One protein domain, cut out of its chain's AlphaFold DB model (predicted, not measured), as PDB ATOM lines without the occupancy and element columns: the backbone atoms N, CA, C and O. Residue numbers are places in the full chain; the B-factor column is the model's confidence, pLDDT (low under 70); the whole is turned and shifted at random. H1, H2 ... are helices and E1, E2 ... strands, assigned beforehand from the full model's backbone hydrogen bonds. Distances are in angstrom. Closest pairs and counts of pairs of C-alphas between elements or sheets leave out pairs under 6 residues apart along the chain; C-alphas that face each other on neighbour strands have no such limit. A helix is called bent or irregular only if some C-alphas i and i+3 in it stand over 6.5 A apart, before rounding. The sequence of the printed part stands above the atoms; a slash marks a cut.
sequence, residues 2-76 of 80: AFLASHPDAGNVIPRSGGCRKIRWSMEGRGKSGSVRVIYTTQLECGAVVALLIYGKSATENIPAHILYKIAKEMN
ATOM      1  N   ALA A   2       8.906  14.797 102.235       83.62
ATOM      2  CA  ALA A   2       9.295  15.922 103.102       83.62
ATOM      3  C   ALA A   2       8.784  17.303 102.636       83.62
ATOM      4  O   ALA A   2       8.296  18.086 103.448       83.62
ATOM      5  N   PHE A   3       8.815  17.584 101.327       88.88
ATOM      6  CA  PHE A   3       8.266  18.834 100.789       88.88
ATOM      7  C   PHE A   3       6.757  18.975 101.022       88.88
ATOM      8  O   PHE A   3       6.311  20.004 101.506       88.88
ATOM      9  N   LEU A   4       5.961  17.946 100.707       88.75
ATOM     10  CA  LEU A   4       4.505  18.023 100.883       88.75
ATOM     11  C   LEU A   4       4.109  18.075 102.358       88.75
ATOM     12  O   LEU A   4       3.148  18.751 102.689       88.75
ATOM     13  N   ALA A   5       4.861  17.411 103.238       86.94
ATOM     14  CA  ALA A   5       4.645  17.501 104.680       86.94
ATOM     15  C   ALA A   5       4.903  18.919 105.227       86.94
ATOM     16  O   ALA A   5       4.200  19.352 106.131       86.94
ATOM     17  N   SER A   6       5.878  19.645 104.667       89.75
ATOM     18  CA  SER A   6       6.178  21.038 105.045       89.75
ATOM     19  C   SER A   6       5.297  22.071 104.335       89.75
ATOM     20  O   SER A   6       5.100  23.158 104.866       89.75
ATOM     21  N   HIS A   7       4.746  21.729 103.168       91.00
ATOM     22  CA  HIS A   7       3.900  22.600 102.346       91.00
ATOM     23  C   HIS A   7       2.604  21.868 101.952       91.00
ATOM     24  O   HIS A   7       2.397  21.538 100.775       91.00
ATOM     25  N   PRO A   8       1.730  21.548 102.926       89.75
ATOM     26  CA  PRO A   8       0.521  20.757 102.686       89.75
ATOM     27  C   PRO A   8      -0.459  21.431 101.711       89.75
ATOM     28  O   PRO A   8      -1.259  20.765 101.051       89.75
ATOM     29  N   ASP A   9      -0.383  22.746 101.561       91.25
ATOM     30  CA  ASP A   9      -1.208  23.578 100.692       91.25
ATOM     31  C   ASP A   9      -0.668  23.745  99.259       91.25
ATOM     32  O   ASP A   9      -1.400  24.244  98.405       91.25
ATOM     33  N   ALA A  10       0.541  23.254  98.951       93.38
ATOM     34  CA  ALA A  10       1.178  23.391  97.632       93.38
ATOM     35  C   ALA A  10       0.384  22.760  96.466       93.38
ATOM     36  O   ALA A  10       0.603  23.073  95.293       93.38
ATOM     37  N   GLY A  11      -0.517  21.827  96.766       93.75
ATOM     38  CA  GLY A  11      -1.441  21.217  95.821       93.75
ATOM     39  C   GLY A  11      -2.791  21.928  95.777       93.75
ATOM     40  O   GLY A  11      -3.394  22.255  96.803       93.75
ATOM     41  N   ASN A  12      -3.328  22.052  94.566       95.31
ATOM     42  CA  ASN A  12      -4.658  22.602  94.331       95.31
ATOM     43  C   ASN A  12      -5.733  21.658  94.870       95.31
ATOM     44  O   ASN A  12      -5.713  20.463  94.563       95.31
ATOM     45  N   VAL A  13      -6.699  22.203  95.612       94.38
ATOM     46  CA  VAL A  13      -7.885  21.462  96.061       94.38
ATOM     47  C   VAL A  13      -8.655  20.948  94.849       94.38
ATOM     48  O   VAL A  13      -8.840  21.659  93.860       94.38
ATOM     49  N   ILE A  14      -9.109  19.702  94.929       94.69
ATOM     50  CA  ILE A  14     -10.000  19.102  93.944       94.69
ATOM     51  C   ILE A  14     -11.426  19.217  94.503       94.69
ATOM     52  O   ILE A  14     -11.748  18.594  95.512       94.69
ATOM     53  N   PRO A  15     -12.312  20.024  93.897       93.88
ATOM     54  CA  PRO A  15     -13.672  20.163  94.404       93.88
ATOM     55  C   PRO A  15     -14.428  18.832  94.369       93.88
ATOM     56  O   PRO A  15     -14.298  18.064  93.413       93.88
ATOM     57  N   ARG A  16     -15.280  18.596  95.377       92.19
ATOM     58  CA  ARG A  16     -16.140  17.400  95.505       92.19
ATOM     59  C   ARG A  16     -15.391  16.068  95.667       92.19
ATOM     60  O   ARG A  16     -15.958  15.017  95.391       92.19
ATOM     61  N   SER A  17     -14.130  16.092  96.101       92.62
ATOM     62  CA  SER A  17     -13.335  14.880  96.354       92.62
ATOM     63  C   SER A  17     -13.099  14.585  97.842       92.62
ATOM     64  O   SER A  17     -12.189  13.824  98.159       92.62
ATOM     65  N   GLY A  18     -13.827  15.237  98.758       87.56
ATOM     66  CA  GLY A  18     -13.645  15.072 100.210       87.56
ATOM     67  C   GLY A  18     -12.288  15.548 100.736       87.56
ATOM     68  O   GLY A  18     -11.701  14.894 101.595       87.56
ATOM     69  N   GLY A  19     -11.746  16.637 100.176       89.75
ATOM     70  CA  GLY A  19     -10.516  17.273 100.675       89.75
ATOM     71  C   GLY A  19      -9.212  16.861  99.978       89.75
ATOM     72  O   GLY A  19      -8.138  17.298 100.386       89.75
ATOM     73  N   CYS A  20      -9.275  16.057  98.912       93.94
ATOM     74  CA  CYS A  20      -8.078  15.740  98.119       93.94
ATOM     75  C   CYS A  20      -7.465  16.986  97.449       93.94
ATOM     76  O   CYS A  20      -8.162  17.869  96.944       93.94
ATOM     77  N   ARG A  21      -6.136  16.994  97.358       94.62
ATOM     78  CA  ARG A  21      -5.307  17.987  96.671       94.62
ATOM     79  C   ARG A  21      -4.483  17.331  95.573       94.62
ATOM     80  O   ARG A  21      -4.130  16.156  95.662       94.62
ATOM     81  N   LYS A  22      -4.168  18.097  94.527       95.62
ATOM     82  CA  LYS A  22      -3.358  17.668  93.381       95.62
ATOM     83  C   LYS A  22      -2.166  18.584  93.191       95.62
ATOM     84  O   LYS A  22      -2.342  19.783  92.979       95.62
ATOM     85  N   ILE A  23      -0.976  17.999  93.125       94.69
ATOM     86  CA  ILE A  23       0.235  18.693  92.683       94.69
ATOM     87  C   ILE A  23       0.796  18.038  91.418       94.69
ATOM     88  O   ILE A  23       0.737  16.818  91.240       94.69
ATOM     89  N   ARG A  24       1.316  18.864  90.505       92.88
ATOM     90  CA  ARG A  24       2.102  18.409  89.353       92.88
ATOM     91  C   ARG A  24       3.564  18.434  89.771       92.88
ATOM     92  O   ARG A  24       4.087  19.501  90.065       92.88
ATOM     93  N   TRP A  25       4.191  17.271  89.813       92.19
ATOM     94  CA  TRP A  25       5.546  17.110  90.314       92.19
ATOM     95  C   TRP A  25       6.506  16.824  89.166       92.19
ATOM     96  O   TRP A  25       6.321  15.859  88.419       92.19
ATOM     97  N   SER A  26       7.535  17.657  89.023       88.88
ATOM     98  CA  SER A  26       8.635  17.385  88.102       88.88
ATOM     99  C   SER A  26       9.674  16.527  88.810       88.88
ATOM    100  O   SER A  26      10.087  16.849  89.920       88.88
ATOM    101  N   MET A  27      10.094  15.431  88.184       83.62
ATOM    102  CA  MET A  27      11.211  14.643  88.696       83.62
ATOM    103  C   MET A  27      12.522  15.234  88.190       83.62
ATOM    104  O   MET A  27      12.690  15.431  86.988       83.62
ATOM    105  N   GLU A  28      13.441  15.513  89.107       81.88
ATOM    106  CA  GLU A  28      14.779  15.981  88.766       81.88
ATOM    107  C   GLU A  28      15.519  14.938  87.912       81.88
ATOM    108  O   GLU A  28      15.312  13.731  88.058       81.88
ATOM    109  N   GLY A  29      16.321  15.401  86.951       83.12
ATOM    110  CA  GLY A  29      17.054  14.531  86.026       83.12
ATOM    111  C   GLY A  29      16.190  13.793  84.995       83.12
ATOM    112  O   GLY A  29      16.732  13.122  84.118       83.12
ATOM    113  N   ARG A  30      14.856  13.927  85.032       73.12
ATOM    114  CA  ARG A  30      13.975  13.446  83.963       73.12
ATOM    115  C   ARG A  30      13.424  14.622  83.167       73.12
ATOM    116  O   ARG A  30      12.941  15.602  83.723       73.12
ATOM    117  N   GLY A  31      13.473  14.504  81.839       74.94
ATOM    118  CA  GLY A  31      12.856  15.471  80.931       74.94
ATOM    119  C   GLY A  31      11.328  15.525  81.079       74.94
ATOM    120  O   GLY A  31      10.742  14.916  81.972       74.94
ATOM    121  N   LYS A  32      10.644  16.203  80.150       70.00
ATOM    122  CA  LYS A  32       9.178  16.424  80.185       70.00
ATOM    123  C   LYS A  32       8.326  15.154  80.404       70.00
ATOM    124  O   LYS A  32       7.191  15.266  80.857       70.00
ATOM    125  N   SER A  33       8.841  13.963  80.087       74.31
ATOM    126  CA  SER A  33       8.181  12.664  80.296       74.31
ATOM    127  C   SER A  33       8.231  12.145  81.741       74.31
ATOM    128  O   SER A  33       7.455  11.260  82.089       74.31
ATOM    129  N   GLY A  34       9.101  12.688  82.595       81.06
ATOM    130  CA  GLY A  34       9.256  12.265  83.990       81.06
ATOM    131  C   GLY A  34       8.285  12.904  84.976       81.06
ATOM    132  O   GLY A  34       8.318  12.560  86.151       81.06
ATOM    133  N   SER A  35       7.439  13.838  84.538       87.31
ATOM    134  CA  SER A  35       6.496  14.507  85.434       87.31
ATOM    135  C   SER A  35       5.369  13.568  85.873       87.31
ATOM    136  O   SER A  35       4.747  12.903  85.034       87.31
ATOM    137  N   VAL A  36       5.040  13.598  87.160       92.56
ATOM    138  CA  VAL A  36       3.936  12.837  87.757       92.56
ATOM    139  C   VAL A  36       2.901  13.774  88.372       92.56
ATOM    140  O   VAL A  36       3.170  14.937  88.670       92.56
ATOM    141  N   ARG A  37       1.684  13.275  88.560       93.81
ATOM    142  CA  ARG A  37       0.645  13.920  89.358       93.81
ATOM    143  C   ARG A  37       0.520  13.154  90.663       93.81
ATOM    144  O   ARG A  37       0.374  11.934  90.636       93.81
ATOM    145  N   VAL A  38       0.584  13.874  91.774       94.94
ATOM    146  CA  VAL A  38       0.391  13.314  93.113       94.94
ATOM    147  C   VAL A  38      -0.948  13.817  93.632       94.94
ATOM    148  O   VAL A  38      -1.191  15.027  93.643       94.94
ATOM    149  N   ILE A  39      -1.813  12.886  94.027       95.50
ATOM    150  CA  ILE A  39      -3.055  13.168  94.742       95.50
ATOM    151  C   ILE A  39      -2.831  12.820  96.202       95.50
ATOM    152  O   ILE A  39      -2.390  11.713  96.507       95.50
ATOM    153  N   TYR A  40      -3.129  13.752  97.095       94.06
ATOM    154  CA  TYR A  40      -2.916  13.579  98.525       94.06
ATOM    155  C   TYR A  40      -4.010  14.269  99.340       94.06
ATOM    156  O   TYR A  40      -4.715  15.135  98.827       94.06
ATOM    157  N   THR A  41      -4.155  13.893 100.604       91.62
ATOM    158  CA  THR A  41      -5.011  14.575 101.581       91.62
ATOM    159  C   THR A  41      -4.156  15.194 102.677       91.62
ATOM    160  O   THR A  41      -3.022  14.776 102.929       91.62
ATOM    161  N   THR A  42      -4.703  16.225 103.310       86.38
ATOM    162  CA  THR A  42      -4.117  16.883 104.478       86.38
ATOM    163  C   THR A  42      -5.063  16.640 105.640       86.38
ATOM    164  O   THR A  42      -6.162  17.197 105.648       86.38
ATOM    165  N   GLN A  43      -4.685  15.792 106.593       72.19
ATOM    166  CA  GLN A  43      -5.455  15.665 107.826       72.19
ATOM    167  C   GLN A  43      -5.080  16.815 108.754       72.19
ATOM    168  O   GLN A  43      -3.938  16.899 109.202       72.19
ATOM    169  N   LEU A  44      -6.035  17.707 109.019       61.97
ATOM    170  CA  LEU A  44      -5.812  18.868 109.883       61.97
ATOM    171  C   LEU A  44      -5.627  18.462 111.352       61.97
ATOM    172  O   LEU A  44      -4.830  19.084 112.041       61.97
ATOM    173  N   GLU A  45      -6.297  17.399 111.815       60.59
ATOM    174  CA  GLU A  45      -6.240  16.989 113.228       60.59
ATOM    175  C   GLU A  45      -4.933  16.280 113.608       60.59
ATOM    176  O   GLU A  45      -4.416  16.491 114.700       60.59
ATOM    177  N   CYS A  46      -4.362  15.471 112.711       62.50
ATOM    178  CA  CYS A  46      -3.129  14.715 112.981       62.50
ATOM    179  C   CYS A  46      -1.883  15.333 112.323       62.50
ATOM    180  O   CYS A  46      -0.788  14.792 112.457       62.50
ATOM    181  N   GLY A  47      -2.048  16.402 111.532       70.75
ATOM    182  CA  GLY A  47      -0.971  17.034 110.758       70.75
ATOM    183  C   GLY A  47      -0.363  16.146 109.662       70.75
ATOM    184  O   GLY A  47       0.703  16.456 109.132       70.75
ATOM    185  N   ALA A  48      -1.008  15.027 109.318       81.75
ATOM    186  CA  ALA A  48      -0.453  14.040 108.402       81.75
ATOM    187  C   ALA A  48      -0.847  14.322 106.947       81.75
ATOM    188  O   ALA A  48      -2.025  14.487 106.612       81.75
ATOM    189  N   VAL A  49       0.153  14.304 106.062       88.44
ATOM    190  CA  VAL A  49      -0.050  14.282 104.611       88.44
ATOM    191  C   VAL A  49      -0.072  12.839 104.135       88.44
ATOM    192  O   VAL A  49       0.920  12.123 104.271       88.44
ATOM    193  N   VAL A  50      -1.185  12.426 103.529       89.38
ATOM    194  CA  VAL A  50      -1.348  11.071 102.993       89.38
ATOM    195  C   VAL A  50      -1.416  11.136 101.478       89.38
ATOM    196  O   VAL A  50      -2.353  11.700 100.917       89.38
ATOM    197  N   ALA A  51      -0.433  10.557 100.792       91.88
ATOM    198  CA  ALA A  51      -0.511  10.399  99.345       91.88
ATOM    199  C   ALA A  51      -1.425   9.221  98.998       91.88
ATOM    200  O   ALA A  51      -1.164   8.093  99.406       91.88
ATOM    201  N   LEU A  52      -2.474   9.493  98.226       92.50
ATOM    202  CA  LEU A  52      -3.444   8.493  97.784       92.50
ATOM    203  C   LEU A  52      -3.018   7.852  96.463       92.50
ATOM    204  O   LEU A  52      -3.140   6.647  96.284       92.50
ATOM    205  N   LEU A  53      -2.542   8.666  95.515       93.75
ATOM    206  CA  LEU A  53      -2.213   8.221  94.160       93.75
ATOM    207  C   LEU A  53      -1.012   8.983  93.603       93.75
ATOM    208  O   LEU A  53      -0.883  10.194  93.794       93.75
ATOM    209  N   ILE A  54      -0.192   8.284  92.821       93.56
ATOM    210  CA  ILE A  54       0.857   8.872  91.987       93.56
ATOM    211  C   ILE A  54       0.721   8.281  90.588       93.56
ATOM    212  O   ILE A  54       0.706   7.063  90.432       93.56
ATOM    213  N   TYR A  55       0.619   9.128  89.566       92.50
ATOM    214  CA  TYR A  55       0.509   8.659  88.186       92.50
ATOM    215  C   TYR A  55       1.232   9.572  87.196       92.50
ATOM    216  O   TYR A  55       1.302  10.790  87.367       92.50
ATOM    217  N   GLY A  56       1.788   8.971  86.145       91.19
ATOM    218  CA  GLY A  56       2.504   9.690  85.095       91.19
ATOM    219  C   GLY A  56       1.583  10.554  84.236       91.19
ATOM    220  O   GLY A  56       0.381  10.298  84.126       91.19
ATOM    221  N   LYS A  57       2.157  11.571  83.577       85.06
ATOM    222  CA  LYS A  57       1.404  12.479  82.697       85.06
ATOM    223  C   LYS A  57       0.566  11.745  81.640       85.06
ATOM    224  O   LYS A  57      -0.558  12.172  81.388       85.06
ATOM    225  N   SER A  58       1.125  10.688  81.049       87.56
ATOM    226  CA  SER A  58       0.542   9.908  79.950       87.56
ATOM    227  C   SER A  58      -0.509   8.887  80.383       87.56
ATOM    228  O   SER A  58      -1.269   8.437  79.536       87.56
ATOM    229  N   ALA A  59      -0.567   8.516  81.666       89.25
ATOM    230  CA  ALA A  59      -1.495   7.487  82.134       89.25
ATOM    231  C   ALA A  59      -2.951   7.977  82.108       89.25
ATOM    232  O   ALA A  59      -3.856   7.253  81.717       89.25
ATOM    233  N   THR A  60      -3.176   9.217  82.540       88.12
ATOM    234  CA  THR A  60      -4.484   9.878  82.508       88.12
ATOM    235  C   THR A  60      -4.307  11.373  82.762       88.12
ATOM    236  O   THR A  60      -3.321  11.802  83.369       88.12
ATOM    237  N   GLU A  61      -5.241  12.199  82.296       84.50
ATOM    238  CA  GLU A  61      -5.219  13.634  82.565       84.50
ATOM    239  C   GLU A  61      -5.745  13.956  83.971       84.50
ATOM    240  O   GLU A  61      -5.082  14.664  84.739       84.50
ATOM    241  N   ASN A  62      -6.902  13.391  84.331       87.56
ATOM    242  CA  ASN A  62      -7.586  13.621  85.598       87.56
ATOM    243  C   ASN A  62      -8.279  12.345  86.086       87.56
ATOM    244  O   ASN A  62      -8.940  11.653  85.318       87.56
ATOM    245  N   ILE A  63      -8.191  12.095  87.391       93.56
ATOM    246  CA  ILE A  63      -9.068  11.143  88.072       93.56
ATOM    247  C   ILE A  63     -10.351  11.888  88.473       93.56
ATOM    248  O   ILE A  63     -10.247  12.978  89.048       93.56
ATOM    249  N   PRO A  64     -11.553  11.357  88.185       94.94
ATOM    250  CA  PRO A  64     -12.801  12.003  88.575       94.94
ATOM    251  C   PRO A  64     -12.908  12.200  90.093       94.94
ATOM    252  O   PRO A  64     -12.580  11.305  90.871       94.94
ATOM    253  N   ALA A  65     -13.435  13.350  90.525       94.94
ATOM    254  CA  ALA A  65     -13.516  13.711  91.946       94.94
ATOM    255  C   ALA A  65     -14.291  12.690  92.796       94.94
ATOM    256  O   ALA A  65     -13.880  12.383  93.909       94.94
ATOM    257  N   HIS A  66     -15.362  12.106  92.248       94.88
ATOM    258  CA  HIS A  66     -16.153  11.089  92.945       94.88
ATOM    259  C   HIS A  66     -15.376   9.781  93.177       94.88
ATOM    260  O   HIS A  66     -15.646   9.080  94.147       94.88
ATOM    261  N   ILE A  67     -14.410   9.447  92.313       95.31
ATOM    262  CA  ILE A  67     -13.523   8.293  92.507       95.31
ATOM    263  C   ILE A  67     -12.519   8.601  93.614       95.31
ATOM    264  O   ILE A  67     -12.338   7.793  94.517       95.31
ATOM    265  N   LEU A  68     -11.924   9.795  93.589       94.62
ATOM    266  CA  LEU A  68     -11.012  10.239  94.644       94.62
ATOM    267  C   LEU A  68     -11.695  10.278  96.014       94.62
ATOM    268  O   LEU A  68     -11.095   9.856  96.994       94.62
ATOM    269  N   TYR A  69     -12.956  10.711  96.066       93.00
ATOM    270  CA  TYR A  69     -13.761  10.661  97.284       93.00
ATOM    271  C   TYR A  69     -13.922   9.230  97.809       93.00
ATOM    272  O   TYR A  69     -13.718   8.999  98.994       93.00
ATOM    273  N   LYS A  70     -14.242   8.260  96.937       94.12
ATOM    274  CA  LYS A  70     -14.355   6.845  97.329       94.12
ATOM    275  C   LYS A  70     -13.036   6.307  97.885       94.12
ATOM    276  O   LYS A  70     -13.043   5.760  98.978       94.12
ATOM    277  N   ILE A  71     -11.922   6.553  97.191       92.62
ATOM    278  CA  ILE A  71     -10.582   6.128  97.628       92.62
ATOM    279  C   ILE A  71     -10.236   6.751  98.986       92.62
ATOM    280  O   ILE A  71      -9.854   6.048  99.915       92.62
ATOM    281  N   ALA A  72     -10.405   8.068  99.127       89.50
ATOM    282  CA  ALA A  72     -10.129   8.760 100.380       89.50
ATOM    283  C   ALA A  72     -11.018   8.242 101.520       89.50
ATOM    284  O   ALA A  72     -10.537   8.068 102.635       89.50
ATOM    285  N   LYS A  73     -12.296   7.961 101.243       89.81
ATOM    286  CA  LYS A  73     -13.241   7.427 102.225       89.81
ATOM    287  C   LYS A  73     -12.868   6.014 102.667       89.81
ATOM    288  O   LYS A  73     -12.867   5.754 103.862       89.81
ATOM    289  N   GLU A  74     -12.519   5.129 101.737       89.75
ATOM    290  CA  GLU A  74     -12.062   3.762 102.039       89.75
ATOM    291  C   GLU A  74     -10.781   3.754 102.883       89.75
ATOM    292  O   GLU A  74     -10.611   2.897 103.744       89.75
ATOM    293  N   MET A  75      -9.910   4.746 102.689       84.69
ATOM    294  CA  MET A  75      -8.697   4.929 103.487       84.69
ATOM    295  C   MET A  75      -8.928   5.706 104.799       84.69
ATOM    296  O   MET A  75      -7.961   6.018 105.482       84.69
ATOM    297  N   ASN A  76     -10.176   6.032 105.166       83.94
ATOM    298  CA  ASN A  76     -10.526   6.859 106.335       83.94
ATOM    299  C   ASN A  76      -9.851   8.246 106.345       83.94
ATOM    300  O   ASN A  76      -9.481   8.784 107.388       83.94
TER     301      ASN A  76
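AT A GLANCE: This is residues 2 to 76 of the 80 residues of the protein "Toxin HigB-2" of Pseudomonas fluorescens (UniProt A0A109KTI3). A twisted meander of three antiparallel strands makes the core, with the short helix H1 over one of its faces and the longer helix H2 only grazing it with residues 68 to 72, well away from H1. The long unnamed stretch of residues 7 to 20 runs from H1 to E1, and its residues 12 to 13 pair with E1; the links after E1 and E2 hold the two ends of the long axis. The printed part has 75 residues, with two named helices and three named strands in the order H1, E1, E2, E3, H2, and the sheet runs E1, E2, E3. The class is mixed, helices and strands, though under half of the residues, 35 of 75, are in named elements. The whole is compact, with a radius of gyration of the C-alphas of 12.5 A, and it spans 37 by 27 by 18 A.

IN THESE COORDINATES: Find C-alpha 2 at (9.295, 15.922, 103.102); there H1 begins, and it holds residues 2 to 6, 6.3 A from first to last C-alpha. Go on through residues 7 to 20 to C-alpha 21 at (-5.307, 17.987, 96.671), where E1 begins; it holds residues 21 to 25 and is 12.6 A long. E2 is residues 36 to 42, 19.0 A from first to last C-alpha. E3, residues 49 to 56, is the longest strand by residues and measures 20.2 A; look at residue 52, where it bends by 59 degrees. H2, residues 65 to 74, is 14.2 A long and ends with C-alpha 74 at (-12.062, 3.762, 102.039). Neither helix is bent.

HOW THE PARTS SIT: Begin at the sheet, where E2 is the inner strand and E1 and E3 are the edge strands. E1 and E2 form a hairpin, antiparallel with 147 degrees between their directions; look for N 21 and O 40, 2.8 A apart, and N 36 and O 25, 2.9 A apart, both within hydrogen-bond range. E2 and E3 form the next hairpin, antiparallel at 163 degrees, and here N 37 and O 55 are 2.8 A apart and N 50 and O 41 are 3.0 A apart, again within hydrogen-bond range. These three strands are a meander, each the antiparallel neighbour of the one before. The sheet is only just strongly twisted, its C-alphas lying up to 4.2 A off their best plane. Beside E1, residues 12 to 13 pair antiparallel with its residues 21 to 22. H1 is on the sheet at a height over the sheet of 9.0 A, over E2; its closest C-alphas to E3 are those of Ala 5 and Val 49, 5.7 A apart. H2 only grazes the sheet with its residues 68 to 72, and the closest C-alphas of H2 and E3 are those of Leu 52 and Ala 72, 7.2 A apart. H1 and H2 are apart. In both helices every O i to N i+4 pair is within hydrogen-bond range.

THE WHOLE: Look for the two C-alphas farthest apart, those of Gly 31 and Glu 45, and you will find them 37.6 A from each other. The first and last printed C-alphas, Ala 2 and Asn 76, are 22.0 A apart, and the printed part has no cut. The link from H1 to E1, 14 residues, is long; those from E1 to E2, E2 to E3 and E3 to H2 are short, with 10, 6 and 8 residues. The mean pLDDT of the printed part is 88.0, and confidence is low, under 70, at residues 44 to 46, in the link between E2 and E3.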